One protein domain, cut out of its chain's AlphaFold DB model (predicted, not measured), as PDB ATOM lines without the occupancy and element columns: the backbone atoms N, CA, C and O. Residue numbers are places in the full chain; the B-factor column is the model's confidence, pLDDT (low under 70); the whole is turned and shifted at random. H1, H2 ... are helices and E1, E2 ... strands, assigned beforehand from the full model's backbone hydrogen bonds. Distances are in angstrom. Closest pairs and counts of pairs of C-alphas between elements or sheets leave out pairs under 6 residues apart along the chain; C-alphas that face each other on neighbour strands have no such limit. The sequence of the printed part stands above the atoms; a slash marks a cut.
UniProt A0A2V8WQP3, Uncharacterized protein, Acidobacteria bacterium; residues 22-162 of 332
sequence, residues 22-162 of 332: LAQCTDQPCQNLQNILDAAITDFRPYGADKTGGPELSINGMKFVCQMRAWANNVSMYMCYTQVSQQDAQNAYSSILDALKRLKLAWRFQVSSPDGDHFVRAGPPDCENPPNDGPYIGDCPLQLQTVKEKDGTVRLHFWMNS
ATOM      1  N   LEU A  22     217.358 137.412 195.698       43.72
ATOM      2  CA  LEU A  22     218.247 138.424 195.119       43.72
ATOM      3  C   LEU A  22     218.275 138.447 193.577       43.72
ATOM      4  O   LEU A  22     218.523 139.496 192.992       43.72
ATOM      5  N   ALA A  23     218.034 137.320 192.903       49.09
ATOM      6  CA  ALA A  23     218.097 137.218 191.444       49.09
ATOM      7  C   ALA A  23     216.767 137.560 190.735       49.09
ATOM      8  O   ALA A  23     216.720 137.542 189.506       49.09
ATOM      9  N   GLN A  24     215.701 137.904 191.471       59.59
ATOM     10  CA  GLN A  24     214.404 138.285 190.886       59.59
ATOM     11  C   GLN A  24     214.256 139.797 190.634       59.59
ATOM     12  O   GLN A  24     213.427 140.195 189.814       59.59
ATOM     13  N   CYS A  25     215.070 140.642 191.277       71.94
ATOM     14  CA  CYS A  25     214.953 142.100 191.194       71.94
ATOM     15  C   CYS A  25     216.182 142.774 190.578       71.94
ATOM     16  O   CYS A  25     217.237 142.877 191.205       71.94
ATOM     17  N   THR A  26     216.018 143.336 189.381       74.00
ATOM     18  CA  THR A  26     217.053 144.144 188.713       74.00
ATOM     19  C   THR A  26     216.863 145.649 188.897       74.00
ATOM     20  O   THR A  26     217.781 146.413 188.618       74.00
ATOM     21  N   ASP A  27     215.679 146.083 189.337       82.00
ATOM     22  CA  ASP A  27     215.339 147.487 189.568       82.00
ATOM     23  C   ASP A  27     215.272 147.822 191.069       82.00
ATOM     24  O   ASP A  27     214.924 146.979 191.900       82.00
ATOM     25  N   GLN A  28     215.629 149.061 191.422       81.81
ATOM     26  CA  GLN A  28     215.702 149.509 192.816       81.81
ATOM     27  C   GLN A  28     214.353 149.464 193.563       81.81
ATOM     28  O   GLN A  28     214.348 149.031 194.716       81.81
ATOM     29  N   PRO A  29     213.204 149.824 192.950       82.00
ATOM     30  CA  PRO A  29     211.888 149.590 193.545       82.00
ATOM     31  C   PRO A  29     211.668 148.141 193.992       82.00
ATOM     32  O   PRO A  29     211.269 147.895 195.130       82.00
ATOM     33  N   CYS A  30     211.973 147.183 193.117       86.00
ATOM     34  CA  CYS A  30     211.862 145.758 193.409       86.00
ATOM     35  C   CYS A  30     212.802 145.345 194.552       86.00
ATOM     36  O   CYS A  30     212.361 144.680 195.484       86.00
ATOM     37  N   GLN A  31     214.063 145.791 194.542       85.81
ATOM     38  CA  GLN A  31     215.032 145.471 195.603       85.81
ATOM     39  C   GLN A  31     214.611 146.019 196.972       85.81
ATOM     40  O   GLN A  31     214.679 145.304 197.968       85.81
ATOM     41  N   ASN A  32     214.115 147.257 197.029       88.06
ATOM     42  CA  ASN A  32     213.611 147.847 198.270       88.06
ATOM     43  C   ASN A  32     212.435 147.038 198.833       88.06
ATOM     44  O   ASN A  32     212.405 146.714 200.018       88.06
ATOM     45  N   LEU A  33     211.485 146.658 197.972       89.62
ATOM     46  CA  LEU A  33     210.330 145.855 198.373       89.62
ATOM     47  C   LEU A  33     210.724 144.431 198.776       89.62
ATOM     48  O   LEU A  33     210.168 143.912 199.740       89.62
ATOM     49  N   GLN A  34     211.698 143.824 198.096       86.44
ATOM     50  CA  GLN A  34     212.271 142.533 198.474       86.44
ATOM     51  C   GLN A  34     212.866 142.600 199.885       86.44
ATOM     52  O   GLN A  34     212.494 141.794 200.730       86.44
ATOM     53  N   ASN A  35     213.687 143.613 200.176       84.62
ATOM     54  CA  ASN A  35     214.285 143.800 201.501       84.62
ATOM     55  C   ASN A  35     213.222 143.965 202.599       84.62
ATOM     56  O   ASN A  35     213.363 143.415 203.689       84.62
ATOM     57  N   ILE A  36     212.139 144.699 202.315       87.12
ATOM     58  CA  ILE A  36     211.011 144.847 203.247       87.12
ATOM     59  C   ILE A  36     210.298 143.508 203.464       87.12
ATOM     60  O   ILE A  36     209.971 143.170 204.599       87.12
ATOM     61  N   LEU A  37     210.048 142.748 202.396       84.56
ATOM     62  CA  LEU A  37     209.394 141.440 202.468       84.56
ATOM     63  C   LEU A  37     210.247 140.414 203.220       84.56
ATOM     64  O   LEU A  37     209.696 139.632 203.989       84.56
ATOM     65  N   ASP A  38     211.563 140.432 203.031       79.69
ATOM     66  CA  ASP A  38     212.493 139.548 203.734       79.69
ATOM     67  C   ASP A  38     212.555 139.899 205.226       79.69
ATOM     68  O   ASP A  38     212.425 139.014 206.071       79.69
ATOM     69  N   ALA A  39     212.620 141.191 205.559       76.88
ATOM     70  CA  ALA A  39     212.520 141.654 206.943       76.88
ATOM     71  C   ALA A  39     211.163 141.294 207.584       76.88
ATOM     72  O   ALA A  39     211.100 140.959 208.766       76.88
ATOM     73  N   ALA A  40     210.075 141.299 206.807       78.25
ATOM     74  CA  ALA A  40     208.761 140.876 207.286       78.25
ATOM     75  C   ALA A  40     208.713 139.376 207.630       78.25
ATOM     76  O   ALA A  40     207.940 138.989 208.504       78.25
ATOM     77  N   ILE A  41     209.519 138.527 206.976       72.00
ATOM     78  CA  ILE A  41     209.639 137.096 207.316       72.00
ATOM     79  C   ILE A  41     210.317 136.934 208.679       72.00
ATOM     80  O   ILE A  41     209.843 136.167 209.515       72.00
ATOM     81  N   THR A  42     211.405 137.670 208.912       61.81
ATOM     82  CA  THR A  42     212.217 137.580 210.136       61.81
ATOM     83  C   THR A  42     211.638 138.325 211.336       61.81
ATOM     84  O   THR A  42     212.196 138.212 212.420       61.81
ATOM     85  N   ASP A  43     210.515 139.031 211.158       66.56
ATOM     86  CA  ASP A  43     209.902 139.969 212.105       66.56
ATOM     87  C   ASP A  43     210.545 141.368 212.125       66.56
ATOM     88  O   ASP A  43     211.755 141.548 212.010       66.56
ATOM     89  N   PHE A  44     209.700 142.386 212.299       71.00
ATOM     90  CA  PHE A  44     210.087 143.787 212.412       71.00
ATOM     91  C   PHE A  44     210.452 144.216 213.843       71.00
ATOM     92  O   PHE A  44     210.997 145.306 214.019       71.00
ATOM     93  N   ARG A  45     210.176 143.401 214.872       62.09
ATOM     94  CA  ARG A  45     210.505 143.700 216.284       62.09
ATOM     95  C   ARG A  45     211.979 144.049 216.555       62.09
ATOM     96  O   ARG A  45     212.189 145.013 217.293       62.09
ATOM     97  N   PRO A  46     212.987 143.375 215.962       57.88
ATOM     98  CA  PRO A  46     214.397 143.718 216.177       57.88
ATOM     99  C   PRO A  46     214.736 145.167 215.805       57.88
ATOM    100  O   PRO A  46     215.527 145.818 216.476       57.88
ATOM    101  N   TYR A  47     214.062 145.715 214.795       56.78
ATOM    102  CA  TYR A  47     214.245 147.098 214.354       56.78
ATOM    103  C   TYR A  47     213.501 148.134 215.217       56.78
ATOM    104  O   TYR A  47     213.656 149.336 215.018       56.78
ATOM    105  N   GLY A  48     212.644 147.694 216.145       54.97
ATOM    106  CA  GLY A  48     211.973 148.571 217.107       54.97
ATOM    107  C   GLY A  48     212.788 148.815 218.381       54.97
ATOM    108  O   GLY A  48     212.571 149.827 219.046       54.97
ATOM    109  N   ALA A  49     213.704 147.898 218.721       52.56
ATOM    110  CA  ALA A  49     214.517 147.947 219.938       52.56
ATOM    111  C   ALA A  49     215.771 148.828 219.787       52.56
ATOM    112  O   ALA A  49     216.162 149.495 220.743       52.56
ATOM    113  N   ASP A  50     216.328 148.910 218.576       43.09
ATOM    114  CA  ASP A  50     217.461 149.765 218.236       43.09
ATOM    115  C   ASP A  50     217.074 150.754 217.132       43.09
ATOM    116  O   ASP A  50     216.430 150.397 216.151       43.09
ATOM    117  N   LYS A  51     217.507 152.018 217.253       49.09
ATOM    118  CA  LYS A  51     217.291 153.102 216.266       49.09
ATOM    119  C   LYS A  51     217.996 152.867 214.912       49.09
ATOM    120  O   LYS A  51     218.283 153.824 214.193       49.09
ATOM    121  N   THR A  52     218.331 151.630 214.565       48.91
ATOM    122  CA  THR A  52     218.774 151.268 213.222       48.91
ATOM    123  C   THR A  52     217.578 151.401 212.291       48.91
ATOM    124  O   THR A  52     216.578 150.705 212.464       48.91
ATOM    125  N   GLY A  53     217.652 152.335 211.340       60.84
ATOM    126  CA  GLY A  53     216.601 152.519 210.343       60.84
ATOM    127  C   GLY A  53     216.270 151.181 209.684       60.84
ATOM    128  O   GLY A  53     217.176 150.464 209.261       60.84
ATOM    129  N   GLY A  54     214.983 150.826 209.651       69.88
ATOM    130  CA  GLY A  54     214.506 149.660 208.912       69.88
ATOM    131  C   GLY A  54     214.860 149.749 207.419       69.88
ATOM    132  O   GLY A  54     215.423 150.754 206.976       69.88
ATOM    133  N   PRO A  55     214.518 148.724 206.615       78.38
ATOM    134  CA  PRO A  55     214.749 148.771 205.172       78.38
ATOM    135  C   PRO A  55     214.176 150.069 204.590       78.38
ATOM    136  O   PRO A  55     213.138 150.532 205.051       78.38
ATOM    137  N   GLU A  56     214.843 150.705 203.630       83.62
ATOM    138  CA  GLU A  56     214.325 151.934 203.021       83.62
ATOM    139  C   GLU A  56     213.291 151.609 201.939       83.62
ATOM    140  O   GLU A  56     213.474 150.685 201.146       83.62
ATOM    141  N   LEU A  57     212.235 152.422 201.849       86.12
ATOM    142  CA  LEU A  57     211.356 152.439 200.685       86.12
ATOM    143  C   LEU A  57     211.628 153.705 199.871       86.12
ATOM    144  O   LEU A  57     211.327 154.825 200.290       86.12
ATOM    145  N   SER A  58     212.194 153.522 198.682       85.94
ATOM    146  CA  SER A  58     212.285 154.568 197.668       85.94
ATOM    147  C   SER A  58     211.837 154.054 196.305       85.94
ATOM    148  O   SER A  58     212.104 152.911 195.932       85.94
ATOM    149  N   ILE A  59     211.109 154.895 195.573       85.38
ATOM    150  CA  ILE A  59     210.516 154.560 194.275       85.38
ATOM    151  C   ILE A  59     210.702 155.766 193.364       85.38
ATOM    152  O   ILE A  59     210.276 156.863 193.715       85.38
ATOM    153  N   ASN A  60     211.330 155.583 192.202       80.69
ATOM    154  CA  ASN A  60     211.520 156.646 191.204       80.69
ATOM    155  C   ASN A  60     212.117 157.947 191.793       80.69
ATOM    156  O   ASN A  60     211.682 159.045 191.462       80.69
ATOM    157  N   GLY A  61     213.079 157.828 192.716       79.75
ATOM    158  CA  GLY A  61     213.715 158.969 193.393       79.75
ATOM    159  C   GLY A  61     212.912 159.582 194.550       79.75
ATOM    160  O   GLY A  61     213.461 160.381 195.307       79.75
ATOM    161  N   MET A  62     211.654 159.178 194.754       85.75
ATOM    162  CA  MET A  62     210.867 159.564 195.925       85.75
ATOM    163  C   MET A  62     211.281 158.740 197.139       85.75
ATOM    164  O   MET A  62     211.374 157.513 197.060       85.75
ATOM    165  N   LYS A  63     211.484 159.412 198.273       86.81
ATOM    166  CA  LYS A  63     211.736 158.765 199.563       86.81
ATOM    167  C   LYS A  63     210.460 158.705 200.386       86.81
ATOM    168  O   LYS A  63     209.719 159.684 200.472       86.81
ATOM    169  N   PHE A  64     210.236 157.560 201.009       89.88
ATOM    170  CA  PHE A  64     209.168 157.376 201.973       89.88
ATOM    171  C   PHE A  64     209.704 157.578 203.383       89.88
ATOM    172  O   PHE A  64     210.804 157.140 203.716       89.88
ATOM    173  N   VAL A  65     208.902 158.223 204.224       88.12
ATOM    174  CA  VAL A  65     209.152 158.271 205.662       88.12
ATOM    175  C   VAL A  65     208.623 156.974 206.245       88.12
ATOM    176  O   VAL A  65     207.412 156.754 206.295       88.12
ATOM    177  N   CYS A  66     209.543 156.110 206.654       85.69
ATOM    178  CA  CYS A  66     209.235 154.788 207.172       85.69
ATOM    179  C   CYS A  66     209.501 154.719 208.669       85.69
ATOM    180  O   CYS A  66     210.492 155.242 209.174       85.69
ATOM    181  N   GLN A  67     208.589 154.076 209.381       79.44
ATOM    182  CA  GLN A  67     208.656 153.884 210.818       79.44
ATOM    183  C   GLN A  67     208.162 152.488 211.169       79.44
ATOM    184  O   GLN A  67     207.202 151.984 210.585       79.44
ATOM    185  N   MET A  68     208.798 151.894 212.169       76.00
ATOM    186  CA  MET A  68     208.298 150.690 212.809       76.00
ATOM    187  C   MET A  68     207.520 151.083 214.047       76.00
ATOM    188  O   MET A  68     208.030 151.778 214.925       76.00
ATOM    189  N   ARG A  69     206.255 150.678 214.094       64.81
ATOM    190  CA  ARG A  69     205.384 150.917 215.242       64.81
ATOM    191  C   ARG A  69     204.760 149.607 215.676       64.81
ATOM    192  O   ARG A  69     204.342 148.805 214.845       64.81
ATOM    193  N   ALA A  70     204.676 149.421 216.987       61.41
ATOM    194  CA  ALA A  70     203.752 148.460 217.557       61.41
ATOM    195  C   ALA A  70     202.332 149.016 217.362       61.41
ATOM    196  O   ALA A  70     201.981 150.043 217.946       61.41
ATOM    197  N   TRP A  71     201.539 148.387 216.497       56.72
ATOM    198  CA  TRP A  71     200.098 148.632 216.420       56.72
ATOM    199  C   TRP A  71     199.409 147.809 217.525       56.72
ATOM    200  O   TRP A  71     200.000 146.865 218.052       56.72
ATOM    201  N   ALA A  72     198.187 148.196 217.912       46.47
ATOM    202  CA  ALA A  72     197.273 147.484 218.819       46.47
ATOM    203  C   ALA A  72     197.556 145.971 218.933       46.47
ATOM    204  O   ALA A  72     197.665 145.272 217.927       46.47
ATOM    205  N   ASN A  73     197.650 145.487 220.175       49.78
ATOM    206  CA  ASN A  73     198.104 144.138 220.541       49.78
ATOM    207  C   ASN A  73     199.604 143.856 220.305       49.78
ATOM    208  O   ASN A  73     199.994 142.704 220.135       49.78
ATOM    209  N   ASN A  74     200.457 144.889 220.331       57.59
ATOM    210  CA  ASN A  74     201.920 144.787 220.209       57.59
ATOM    211  C   ASN A  74     202.412 144.133 218.905       57.59
ATOM    212  O   ASN A  74     203.491 143.541 218.863       57.59
ATOM    213  N   VAL A  75     201.639 144.261 217.825       63.56
ATOM    214  CA  VAL A  75     202.029 143.750 216.510       63.56
ATOM    215  C   VAL A  75     202.989 144.738 215.863       63.56
ATOM    216  O   VAL A  75     202.626 145.887 215.611       63.56
ATOM    217  N   SER A  76     204.211 144.300 215.571       71.69
ATOM    218  CA  SER A  76     205.170 145.137 214.857       71.69
ATOM    219  C   SER A  76     204.775 145.294 213.401       71.69
ATOM    220  O   SER A  76     204.758 144.338 212.625       71.69
ATOM    221  N   MET A  77     204.494 146.538 213.037       76.62
ATOM    222  CA  MET A  77     204.180 146.939 211.682       76.62
ATOM    223  C   MET A  77     205.249 147.873 211.149       76.62
ATOM    224  O   MET A  77     205.711 148.791 211.831       76.62
ATOM    225  N   TYR A  78     205.596 147.651 209.893       85.31
ATOM    226  CA  TYR A  78     206.419 148.548 209.116       85.31
ATOM    227  C   TYR A  78     205.501 149.465 208.308       85.31
ATOM    228  O   TYR A  78     204.734 149.008 207.463       85.31
ATOM    229  N   MET A  79     205.535 150.761 208.617       85.50
ATOM    230  CA  MET A  79     204.638 151.759 208.046       85.50
ATOM    231  C   MET A  79     205.445 152.845 207.348       85.50
ATOM    232  O   MET A  79     206.165 153.607 207.990       85.50
ATOM    233  N   CYS A  80     205.265 152.964 206.044       88.62
ATOM    234  CA  CYS A  80     205.827 154.016 205.217       88.62
ATOM    235  C   CYS A  80     204.734 154.946 204.716       88.62
ATOM    236  O   CYS A  80     203.623 154.514 204.401       88.62
ATOM    237  N   TYR A  81     205.065 156.224 204.588       90.88
ATOM    238  CA  TYR A  81     204.217 157.164 203.876       90.88
ATOM    239  C   TYR A  81     205.026 158.230 203.143       90.88
ATOM    240  O   TYR A  81     206.169 158.530 203.490       90.88
ATOM    241  N   THR A  82     204.414 158.809 202.119       93.00
ATOM    242  CA  THR A  82     204.897 160.015 201.442       93.00
ATOM    243  C   THR A  82     203.702 160.845 200.981       93.00
ATOM    244  O   THR A  82     202.605 160.306 200.831       93.00
ATOM    245  N   GLN A  83     203.883 162.147 200.783       94.12
ATOM    246  CA  GLN A  83     202.842 163.052 200.294       94.12
ATOM    247  C   GLN A  83     203.387 163.803 199.084       94.12
ATOM    248  O   GLN A  83     204.392 164.504 199.188       94.12
ATOM    249  N   VAL A  84     202.760 163.595 197.928       93.19
ATOM    250  CA  VAL A  84     203.275 164.022 196.618       93.19
ATOM    251  C   VAL A  84     202.139 164.485 195.703       93.19
ATOM    252  O   VAL A  84     200.965 164.477 196.085       93.19
ATOM    253  N   SER A  85     202.475 164.920 194.486       93.00
ATOM    254  CA  SER A  85     201.474 165.249 193.469       93.00
ATOM    255  C   SER A  85     200.647 164.015 193.077       93.00
ATOM    256  O   SER A  85     201.092 162.875 193.224       93.00
ATOM    257  N   GLN A  86     199.445 164.224 192.534       89.12
ATOM    258  CA  GLN A  86     198.591 163.120 192.081       89.12
ATOM    259  C   GLN A  86     199.280 162.236 191.025       89.12
ATOM    260  O   GLN A  86     199.174 161.012 191.089       89.12
ATOM    261  N   GLN A  87     200.016 162.842 190.087       89.75
ATOM    262  CA  GLN A  87     200.734 162.111 189.041       89.75
ATOM    263  C   GLN A  87     201.856 161.245 189.629       89.75
ATOM    264  O   GLN A  87     201.997 160.077 189.263       89.75
ATOM    265  N   ASP A  88     202.628 161.796 190.567       91.81
ATOM    266  CA  ASP A  88     203.722 161.069 191.216       91.81
ATOM    267  C   ASP A  88     203.193 159.920 192.078       91.81
ATOM    268  O   ASP A  88     203.741 158.817 192.037       91.81
ATOM    269  N   ALA A  89     202.084 160.138 192.793       89.50
ATOM    270  CA  ALA A  89     201.426 159.101 193.579       89.50
ATOM    271  C   ALA A  89     200.935 157.943 192.700       89.50
ATOM    272  O   ALA A  89     201.158 156.786 193.048       89.50
ATOM    273  N   GLN A  90     200.321 158.226 191.546       88.50
ATOM    274  CA  GLN A  90     199.866 157.193 190.607       88.50
ATOM    275  C   GLN A  90     201.033 156.389 190.016       88.50
ATOM    276  O   GLN A  90     200.964 155.157 189.937       88.50
ATOM    277  N   ASN A  91     202.127 157.067 189.654       90.00
ATOM    278  CA  ASN A  91     203.341 156.424 189.151       90.00
ATOM    279  C   ASN A  91     203.995 155.537 190.225       90.00
ATOM    280  O   ASN A  91     204.373 154.396 189.943       90.00
ATOM    281  N   ALA A  92     204.105 156.041 191.460       90.19
ATOM    282  CA  ALA A  92     204.629 155.298 192.605       90.19
ATOM    283  C   ALA A  92     203.771 154.072 192.921       90.19
ATOM    284  O   ALA A  92     204.295 152.965 193.010       90.19
ATOM    285  N   TYR A  93     202.456 154.265 193.042       90.25
ATOM    286  CA  TYR A  93     201.486 153.209 193.321       90.25
ATOM    287  C   TYR A  93     201.584 152.073 192.302       90.25
ATOM    288  O   TYR A  93     201.724 150.912 192.686       90.25
ATOM    289  N   SER A  94     201.584 152.408 191.007       89.19
ATOM    290  CA  SER A  94     201.674 151.417 189.930       89.19
ATOM    291  C   SER A  94     203.008 150.667 189.972       89.19
ATOM    292  O   SER A  94     203.026 149.440 189.926       89.19
ATOM    293  N   SER A  95     204.119 151.390 190.170       89.88
ATOM    294  CA  SER A  95     205.461 150.794 190.269       89.88
ATOM    295  C   SER A  95     205.581 149.830 191.456       89.88
ATOM    296  O   SER A  95     206.132 148.737 191.314       89.88
ATOM    297  N   ILE A  96     205.045 150.211 192.622       90.75
ATOM    298  CA  ILE A  96     205.026 149.362 193.821       90.75
ATOM    299  C   ILE A  96     204.180 148.116 193.560       90.75
ATOM    300  O   ILE A  96     204.634 147.002 193.811       90.75
ATOM    301  N   LEU A  97     202.963 148.286 193.038       89.69
ATOM    302  CA  LEU A  97     202.043 147.179 192.803       89.69
ATOM    303  C   LEU A  97     202.613 146.158 191.806       89.69
ATOM    304  O   LEU A  97     202.519 144.953 192.042       89.69
ATOM    305  N   ASP A  98     203.234 146.621 190.723       88.81
ATOM    306  CA  ASP A  98     203.841 145.749 189.716       88.81
ATOM    307  C   ASP A  98     205.074 145.015 190.252       88.81
ATOM    308  O   ASP A  98     205.268 143.830 189.970       88.81
ATOM    309  N   ALA A  99     205.902 145.674 191.066       89.25
ATOM    310  CA  ALA A  99     207.007 145.014 191.754       89.25
ATOM    311  C   ALA A  99     206.507 143.949 192.746       89.25
ATOM    312  O   ALA A  99     206.985 142.816 192.719       89.25
ATOM    313  N   LEU A 100     205.489 144.254 193.557       89.25
ATOM    314  CA  LEU A 100     204.913 143.293 194.503       89.25
ATOM    315  C   LEU A 100     204.338 142.054 193.808       89.25
ATOM    316  O   LEU A 100     204.565 140.936 194.269       89.25
ATOM    317  N   LYS A 101     203.630 142.228 192.685       86.88
ATOM    318  CA  LYS A 101     203.095 141.107 191.895       86.88
ATOM    319  C   LYS A 101     204.198 140.200 191.352       86.88
ATOM    320  O   LYS A 101     204.016 138.986 191.330       86.88
ATOM    321  N   ARG A 102     205.339 140.768 190.940       84.56
ATOM    322  CA  ARG A 102     206.516 139.997 190.500       84.56
ATOM    323  C   ARG A 102     207.143 139.212 191.655       84.56
ATOM    324  O   ARG A 102     207.473 138.046 191.481       84.56
ATOM    325  N   LEU A 103     207.257 139.837 192.827       83.25
ATOM    326  CA  LEU A 103     207.899 139.260 194.013       83.25
ATOM    327  C   LEU A 103     207.060 138.188 194.714       83.25
ATOM    328  O   LEU A 103     207.598 137.254 195.309       83.25
ATOM    329  N   LYS A 104     205.732 138.320 194.683       83.00
ATOM    330  CA  LYS A 104     204.799 137.427 195.379       83.00
ATOM    331  C   LYS A 104     203.722 136.907 194.429       83.00
ATOM    332  O   LYS A 104     202.540 137.185 194.591       83.00
ATOM    333  N   LEU A 105     204.139 136.080 193.470       77.44
ATOM    334  CA  LEU A 105     203.255 135.474 192.459       77.44
ATOM    335  C   LEU A 105     202.080 134.671 193.047       77.44
ATOM    336  O   LEU A 105     201.020 134.596 192.436       77.44
ATOM    337  N   ALA A 106     202.264 134.068 194.225       76.06
ATOM    338  CA  ALA A 106     201.231 133.280 194.900       76.06
ATOM    339  C   ALA A 106     200.251 134.128 195.734       76.06
ATOM    340  O   ALA A 106     199.299 133.586 196.297       76.06
ATOM    341  N   TRP A 107     200.492 135.436 195.868       83.81
ATOM    342  CA  TRP A 107     199.622 136.315 196.642       83.81
ATOM    343  C   TRP A 107     198.430 136.790 195.821       83.81
ATOM    344  O   TRP A 107     198.510 137.033 194.616       83.81
ATOM    345  N   ARG A 108     197.309 136.979 196.510       84.56
ATOM    346  CA  ARG A 108     196.126 137.628 195.967       84.56
ATOM    347  C   ARG A 108     196.197 139.120 196.261       84.56
ATOM    348  O   ARG A 108     196.424 139.515 197.397       84.56
ATOM    349  N   PHE A 109     195.941 139.933 195.242       85.06
ATOM    350  CA  PHE A 109     195.888 141.391 195.339       85.06
ATOM    351  C   PHE A 109     194.434 141.842 195.225       85.06
ATOM    352  O   PHE A 109     193.814 141.716 194.169       85.06
ATOM    353  N   GLN A 110     193.879 142.324 196.328       83.69
ATOM    354  CA  GLN A 110     192.514 142.822 196.420       83.69
ATOM    355  C   GLN A 110     192.546 144.338 196.256       83.69
ATOM    356  O   GLN A 110     192.994 145.047 197.153       83.69
ATOM    357  N   VAL A 111     192.107 144.823 195.095       83.50
ATOM    358  CA  VAL A 111     192.103 146.252 194.769       83.50
ATOM    359  C   VAL A 111     190.698 146.813 194.970       83.50
ATOM    360  O   VAL A 111     189.738 146.273 194.419       83.50
ATOM    361  N   SER A 112     190.576 147.898 195.726       81.44
ATOM    362  CA  SER A 112     189.358 148.699 195.845       81.44
ATOM    363  C   SER A 112     189.663 150.165 195.546       81.44
ATOM    364  O   SER A 112     190.805 150.621 195.646       81.44
ATOM    365  N   SER A 113     188.663 150.910 195.080       79.81
ATOM    366  CA  SER A 113     188.839 152.338 194.792       79.81
ATOM    367  C   SER A 113     187.600 153.162 195.142       79.81
ATOM    368  O   SER A 113     186.886 153.606 194.240       79.81
ATOM    369  N   PRO A 114     187.276 153.299 196.440       73.88
ATOM    370  CA  PRO A 114     186.191 154.166 196.880       73.88
ATOM    371  C   PRO A 114     186.576 155.640 196.691       73.88
ATOM    372  O   PRO A 114     187.682 156.043 197.033       73.88
ATOM    373  N   ASP A 115     185.666 156.438 196.129       67.31
ATOM    374  CA  ASP A 115     185.734 157.910 196.100       67.31
ATOM    375  C   ASP A 115     187.041 158.537 195.560       67.31
ATOM    376  O   ASP A 115     187.387 159.673 195.880       67.31
ATOM    377  N   GLY A 116     187.746 157.825 194.673       68.62
ATOM    378  CA  GLY A 116     188.986 158.295 194.042       68.62
ATOM    379  C   GLY A 116     190.268 157.983 194.820       68.62
ATOM    380  O   GLY A 116     191.355 158.245 194.303       68.62
ATOM    381  N   ASP A 117     190.153 157.376 196.000       77.12
ATOM    382  CA  ASP A 117     191.271 156.744 196.692       77.12
ATOM    383  C   ASP A 117     191.536 155.367 196.069       77.12
ATOM    384  O   ASP A 117     190.614 154.688 195.616       77.12
ATOM    385  N   HIS A 118     192.795 154.931 196.035       82.12
ATOM    386  CA  HIS A 118     193.164 153.587 195.592       82.12
ATOM    387  C   HIS A 118     193.673 152.800 196.776       82.12
ATOM    388  O   HIS A 118     194.495 153.282 197.550       82.12
ATOM    389  N   PHE A 119     193.203 151.573 196.904       84.06
ATOM    390  CA  PHE A 119     193.501 150.735 198.040       84.06
ATOM    391  C   PHE A 119     193.789 149.314 197.574       84.06
ATOM    392  O   PHE A 119     193.076 148.751 196.746       84.06
ATOM    393  N   VAL A 120     194.849 148.733 198.116       87.56
ATOM    394  CA  VAL A 120     195.294 147.374 197.843       87.56
ATOM    395  C   VAL A 120     195.550 146.688 199.165       87.56
ATOM    396  O   VAL A 120     196.381 147.140 199.948       87.56
ATOM    397  N   ARG A 121     194.898 145.546 199.366       85.75
ATOM    398  CA  ARG A 121     195.313 144.538 200.345       85.75
ATOM    399  C   ARG A 121     195.924 143.358 199.610       85.75
ATOM    400  O   ARG A 121     195.377 142.918 198.598       85.75
ATOM    401  N   ALA A 122     197.051 142.848 200.091       85.50
ATOM    402  CA  ALA A 122     197.706 141.704 199.474       85.50
ATOM    403  C   ALA A 122     198.271 140.714 200.492       85.50
ATOM    404  O   ALA A 122     198.784 141.091 201.544       85.50
ATOM    405  N   GLY A 123     198.179 139.434 200.147       82.38
ATOM    406  CA  GLY A 123     198.607 138.336 201.003       82.38
ATOM    407  C   GLY A 123     198.323 136.970 200.395       82.38
ATOM    408  O   GLY A 123     197.908 136.888 199.236       82.38
ATOM    409  N   PRO A 124     198.526 135.888 201.163       76.19
ATOM    410  CA  PRO A 124     198.122 134.539 200.776       76.19
ATOM    411  C   PRO A 124     196.652 134.462 200.306       76.19
ATOM    412  O   PRO A 124     195.844 135.309 200.691       76.19
ATOM    413  N   PRO A 125     196.278 133.476 199.464       69.31
ATOM    414  CA  PRO A 125     194.958 133.409 198.818       69.31
ATOM    415  C   PRO A 125     193.766 133.456 199.773       69.31
ATOM    416  O   PRO A 125     192.660 133.832 199.376       69.31
ATOM    417  N   ASP A 126     194.000 133.044 201.008       64.62
ATOM    418  CA  ASP A 126     193.036 132.955 202.072       64.62
ATOM    419  C   ASP A 126     192.981 134.211 202.947       64.62
ATOM    420  O   ASP A 126     192.035 134.296 203.705       64.62
ATOM    421  N   CYS A 127     193.841 135.227 202.831       70.25
ATOM    422  CA  CYS A 127     193.718 136.415 203.689       70.25
ATOM    423  C   CYS A 127     192.386 137.188 203.498       70.25
ATOM    424  O   CYS A 127     191.831 137.286 202.397       70.25
ATOM    425  N   GLU A 128     191.844 137.702 204.599       66.69
ATOM    426  CA  GLU A 128     190.578 138.422 204.728       66.69
ATOM    427  C   GLU A 128     190.755 139.941 204.681       66.69
ATOM    428  O   GLU A 128     191.827 140.476 204.937       66.69
ATOM    429  N   ASN A 129     189.664 140.628 204.337       58.81
ATOM    430  CA  ASN A 129     189.570 142.082 204.346       58.81
ATOM    431  C   ASN A 129     188.660 142.493 205.515       58.81
ATOM    432  O   ASN A 129     187.436 142.362 205.395       58.81
ATOM    433  N   PRO A 130     189.215 142.895 206.667       51.38
ATOM    434  CA  PRO A 130     188.410 143.259 207.816       51.38
ATOM    435  C   PRO A 130     187.603 144.543 207.574       51.38
ATOM    436  O   PRO A 130     188.006 145.401 206.790       51.38
ATOM    437  N   PRO A 131     186.473 144.714 208.280       45.12
ATOM    438  CA  PRO A 131     185.577 145.853 208.087       45.12
ATOM    439  C   PRO A 131     186.143 147.204 208.564       45.12
ATOM    440  O   PRO A 131     185.574 148.229 208.205       45.12
ATOM    441  N   ASN A 132     187.235 147.226 209.345       47.19
ATOM    442  CA  ASN A 132     187.837 148.439 209.916       47.19
ATOM    443  C   ASN A 132     189.375 148.436 209.778       47.19
ATOM    444  O   ASN A 132     189.992 147.379 209.640       47.19
ATOM    445  N   ASP A 133     189.995 149.613 209.904       47.09
ATOM    446  CA  ASP A 133     191.454 149.797 209.913       47.09
ATOM    447  C   ASP A 133     192.084 149.302 211.234       47.09
ATOM    448  O   ASP A 133     192.167 150.027 212.226       47.09
ATOM    449  N   GLY A 134     192.530 148.046 211.273       44.62
ATOM    450  CA  GLY A 134     193.309 147.481 212.380       44.62
ATOM    451  C   GLY A 134     193.705 146.025 212.115       44.62
ATOM    452  O   GLY A 134     193.102 145.402 211.246       44.62
ATOM    453  N   PRO A 135     194.701 145.453 212.820       48.00
ATOM    454  CA  PRO A 135     195.083 144.064 212.598       48.00
ATOM    455  C   PRO A 135     194.004 143.128 213.158       48.00
ATOM    456  O   PRO A 135     193.822 143.011 214.372       48.00
ATOM    457  N   TYR A 136     193.291 142.457 212.259       54.84
ATOM    458  CA  TYR A 136     192.334 141.401 212.580       54.84
ATOM    459  C   TYR A 136     192.915 140.038 212.219       54.84
ATOM    460  O   TYR A 136     193.743 139.932 211.320       54.84
ATOM    461  N   ILE A 137     192.463 138.995 212.920       55.12
ATOM    462  CA  ILE A 137     192.831 137.609 212.612       55.12
ATOM    463  C   ILE A 137     192.477 137.308 211.152       55.12
ATOM    464  O   ILE A 137     191.323 137.448 210.756       55.12
ATOM    465  N   GLY A 138     193.471 136.868 210.386       56.22
ATOM    466  CA  GLY A 138     193.348 136.544 208.973       56.22
ATOM    467  C   GLY A 138     193.521 137.729 208.026       56.22
ATOM    468  O   GLY A 138     193.370 137.505 206.833       56.22
ATOM    469  N   ASP A 139     193.827 138.949 208.494       69.94
ATOM    470  CA  ASP A 139     194.038 140.108 207.608       69.94
ATOM    471  C   ASP A 139     195.203 139.876 206.634       69.94
ATOM    472  O   ASP A 139     196.144 139.122 206.898       69.94
ATOM    473  N   CYS A 140     195.147 140.528 205.481       78.81
ATOM    474  CA  CYS A 140     196.249 140.517 204.537       78.81
ATOM    475  C   CYS A 140     197.443 141.305 205.115       78.81
ATOM    476  O   CYS A 140     197.271 142.430 205.582       78.81
ATOM    477  N   PRO A 141     198.674 140.764 205.068       80.88
ATOM    478  CA  PRO A 141     199.845 141.399 205.669       80.88
ATOM    479  C   PRO A 141     200.233 142.725 205.030       80.88
ATOM    480  O   PRO A 141     200.869 143.542 205.689       80.88
ATOM    481  N   LEU A 142     199.898 142.930 203.756       89.06
ATOM    482  CA  LEU A 142     200.280 144.117 203.009       89.06
ATOM    483  C   LEU A 142     199.066 144.995 202.743       89.06
ATOM    484  O   LEU A 142     198.078 144.535 202.167       89.06
ATOM    485  N   GLN A 143     199.208 146.278 203.058       88.94
ATOM    486  CA  GLN A 143     198.288 147.335 202.663       88.94
ATOM    487  C   GLN A 143     199.040 148.434 201.906       88.94
ATOM    488  O   GLN A 143     200.071 148.930 202.350       88.94
ATOM    489  N   LEU A 144     198.505 148.838 200.760       89.88
ATOM    490  CA  LEU A 144     198.978 149.971 199.972       89.88
ATOM    491  C   LEU A 144     197.775 150.863 199.669       89.88
ATOM    492  O   LEU A 144     196.776 150.389 199.141       89.88
ATOM    493  N   GLN A 145     197.861 152.145 200.002       89.75
ATOM    494  CA  GLN A 145     196.742 153.073 199.869       89.75
ATOM    495  C   GLN A 145     197.204 154.430 199.352       89.75
ATOM    496  O   GLN A 145     198.257 154.918 199.746       89.75
ATOM    497  N   THR A 146     196.394 155.068 198.514       89.88
ATOM    498  CA  THR A 146     196.517 156.483 198.166       89.88
ATOM    499  C   THR A 146     195.292 157.228 198.667       89.88
ATOM    500  O   THR A 146     194.181 156.851 198.304       89.88
ATOM    501  N   VAL A 147     195.501 158.276 199.461       88.94
ATOM    502  CA  VAL A 147     194.444 159.127 200.017       88.94
ATOM    503  C   VAL A 147     194.591 160.535 199.466       88.94
ATOM    504  O   VAL A 147     195.675 161.123 199.547       88.94
ATOM    505  N   LYS A 148     193.518 161.090 198.905       89.00
ATOM    506  CA  LYS A 148     193.511 162.485 198.459       89.00
ATOM    507  C   LYS A 148     193.412 163.439 199.652       89.00
ATOM    508  O   LYS A 148     192.479 163.375 200.448       89.00
ATOM    509  N   GLU A 149     194.351 164.371 199.746       88.44
ATOM    510  CA  GLU A 149     194.392 165.377 200.804       88.44
ATOM    511  C   GLU A 149     193.621 166.647 200.413       88.44
ATOM    512  O   GLU A 149     193.399 166.953 199.235       88.44
ATOM    513  N   LYS A 150     193.210 167.426 201.422       87.69
ATOM    514  CA  LYS A 150     192.429 168.663 201.220       87.69
ATOM    515  C   LYS A 150     193.181 169.734 200.425       87.69
ATOM    516  O   LYS A 150     192.549 170.571 199.791       87.69
ATOM    517  N   ASP A 151     194.510 169.715 200.477       88.94
ATOM    518  CA  ASP A 151     195.396 170.640 199.764       88.94
ATOM    519  C   ASP A 151     195.612 170.264 198.284       88.94
ATOM    520  O   ASP A 151     196.327 170.962 197.567       88.94
ATOM    521  N   GLY A 152     194.983 169.181 197.811       85.19
ATOM    522  CA  GLY A 152     195.098 168.691 196.439       85.19
ATOM    523  C   GLY A 152     196.282 167.753 196.197       85.19
ATOM    524  O   GLY A 152     196.424 167.245 195.084       85.19
ATOM    525  N   THR A 153     197.109 167.490 197.210       92.06
ATOM    526  CA  THR A 153     198.145 166.451 197.157       92.06
ATOM    527  C   THR A 153     197.559 165.067 197.443       92.06
ATOM    528  O   THR A 153     196.390 164.919 197.807       92.06
ATOM    529  N   VAL A 154     198.363 164.025 197.241       91.44
ATOM    530  CA  VAL A 154     197.983 162.642 197.530       91.44
ATOM    531  C   VAL A 154     198.991 162.049 198.500       91.44
ATOM    532  O   VAL A 154     200.201 162.078 198.254       91.44
ATOM    533  N   ARG A 155     198.493 161.488 199.602       92.50
ATOM    534  CA  ARG A 155     199.304 160.730 200.550       92.50
ATOM    535  C   ARG A 155     199.286 159.256 200.172       92.50
ATOM    536  O   ARG A 155     198.224 158.644 200.106       92.50
ATOM    537  N   LEU A 156     200.460 158.683 199.924       91.69
ATOM    538  CA  LEU A 156     200.625 157.261 199.642       91.69
ATOM    539  C   LEU A 156     201.149 156.555 200.890       91.69
ATOM    540  O   LEU A 156     202.202 156.914 201.414       91.69
ATOM    541  N   HIS A 157     200.408 155.556 201.352       90.25
ATOM    542  CA  HIS A 157     200.709 154.720 202.503       90.25
ATOM    543  C   HIS A 157     201.088 153.316 202.047       90.25
ATOM    544  O   HIS A 157     200.403 152.720 201.222       90.25
ATOM    545  N   PHE A 158     202.152 152.778 202.629       90.62
ATOM    546  CA  PHE A 158     202.543 151.383 202.488       90.62
ATOM    547  C   PHE A 158     202.729 150.799 203.882       90.62
ATOM    548  O   PHE A 158     203.593 151.258 204.627       90.62
ATOM    549  N   TRP A 159     201.930 149.802 204.239       87.50
ATOM    550  CA  TRP A 159     202.021 149.099 205.510       87.50
ATOM    551  C   TRP A 159     202.280 147.618 205.266       87.50
ATOM    552  O   TRP A 159     201.673 146.997 204.394       87.50
ATOM    553  N   MET A 160     203.178 147.062 206.067       86.56
ATOM    554  CA  MET A 160     203.482 145.643 206.089       86.56
ATOM    555  C   MET A 160     203.453 145.154 207.533       86.56
ATOM    556  O   MET A 160     204.156 145.679 208.398       86.56
ATOM    557  N   ASN A 161     202.650 144.132 207.782       77.56
ATOM    558  CA  ASN A 161     202.701 143.347 209.001       77.56
ATOM    559  C   ASN A 161     203.816 142.299 208.881       77.56
ATOM    560  O   ASN A 161     204.074 141.774 207.797       77.56
ATOM    561  N   SER A 162     204.463 141.976 209.998       74.81
ATOM    562  CA  SER A 162     205.344 140.813 210.067       74.81
ATOM    563  C   SER A 162     204.583 139.568 209.603       74.81
ATOM    564  O   SER A 162     203.503 139.285 210.116       74.81
TER     565      SER A 162
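Overview. This is residues 22 to 162 of the 332 residues of an uncharacterized protein of Acidobacteria bacterium (UniProt A0A2V8WQP3). One twisted sheet of six strands makes a wall, and the helices cover one of its faces: H3 lies along E5 and E6, H1 lies steeply tilted to H3, and the short H2 sits over the edge strand E1. The other face has no named helix. The printed part has 141 residues with three named helices and six named strands, in the order H1 H2 E1 E2 H3 E3 E4 E5 E6; the sheet runs E1 E2 E6 E5 E4 E3, all antiparallel, and the class is mixed, helices and strands. The whole is compact and rounded, with a radius of gyration of the C-alphas of 14.5 A and spans of 37 by 36 by 31 A.

Along the chain. Begin in the sheet with E2, residues 75 to 84, the longest strand at 28.4 A, which starts at C-alpha 75 at (202.029, 143.750, 216.510). Beside it are E1, residues 65 to 71, and E6, residues 154 to 161, 22.9 A long and ending at C-alpha 161 at (202.701, 143.347, 209.001). Further on come E5, residues 142 to 148, E4, residues 118 to 123, and E3, residues 108 to 112. Find H3, residues 86 to 103, from C-alpha 86 at (198.591, 163.120, 192.081), 25.7 A long. H1 is residues 28 to 42, 21.3 A long, and H2 is residues 46 to 49.

Arrangement. Look first at the hairpin E1 and E2, where N 67 and O 79 are 2.8 A apart, within hydrogen-bond range. Between E2 and E6 take N 80 and O 158, at 2.8 A. E3 E4 E5 E6 form a meander, each strand the antiparallel neighbour of the one before: see N 110 and O 121 at 2.8 A, N 144 and O 120 at 2.8 A, and N 145 and O 157 at 2.9 A. H1 and H3 on one face of the sheet make two layers. H3 lies over E6 and E5 at a height over the sheet of 9.0 A, at 9 degrees to E5 on the local plane, along the strands; the closest C-alphas of H3 and E6 are those of Gln 86 and Val 154, 5.5 A. H1, on the same face, touches H3 with residues 29 to 34 alone, at a steep tilt of 57 degrees, the same way; the closest C-alphas are those of Cys 30 and Ala 99, 5.2 A. H2, also on that face, lies only just over E1, with 3 C-alphas falling on it; the closest C-alphas are those of Gly 48 and Met 68, 6.0 A. H2 and H3 are apart. In H1 and H3 every O i to N i+4 pair is within hydrogen-bond range; H2 is too short for one.

Size, cuts and confidence. The C-alphas of Ala 23 and Lys 150 are the two farthest apart, 41.8 A. The printed part has no cut. The links H2 to E1, 15 residues, and E4 to E5, 18 residues, are long. The mean pLDDT of the printed part is 77.2; look for values under 70 at, among others, residues 45 to 54, 69 to 75 and 128 to 139.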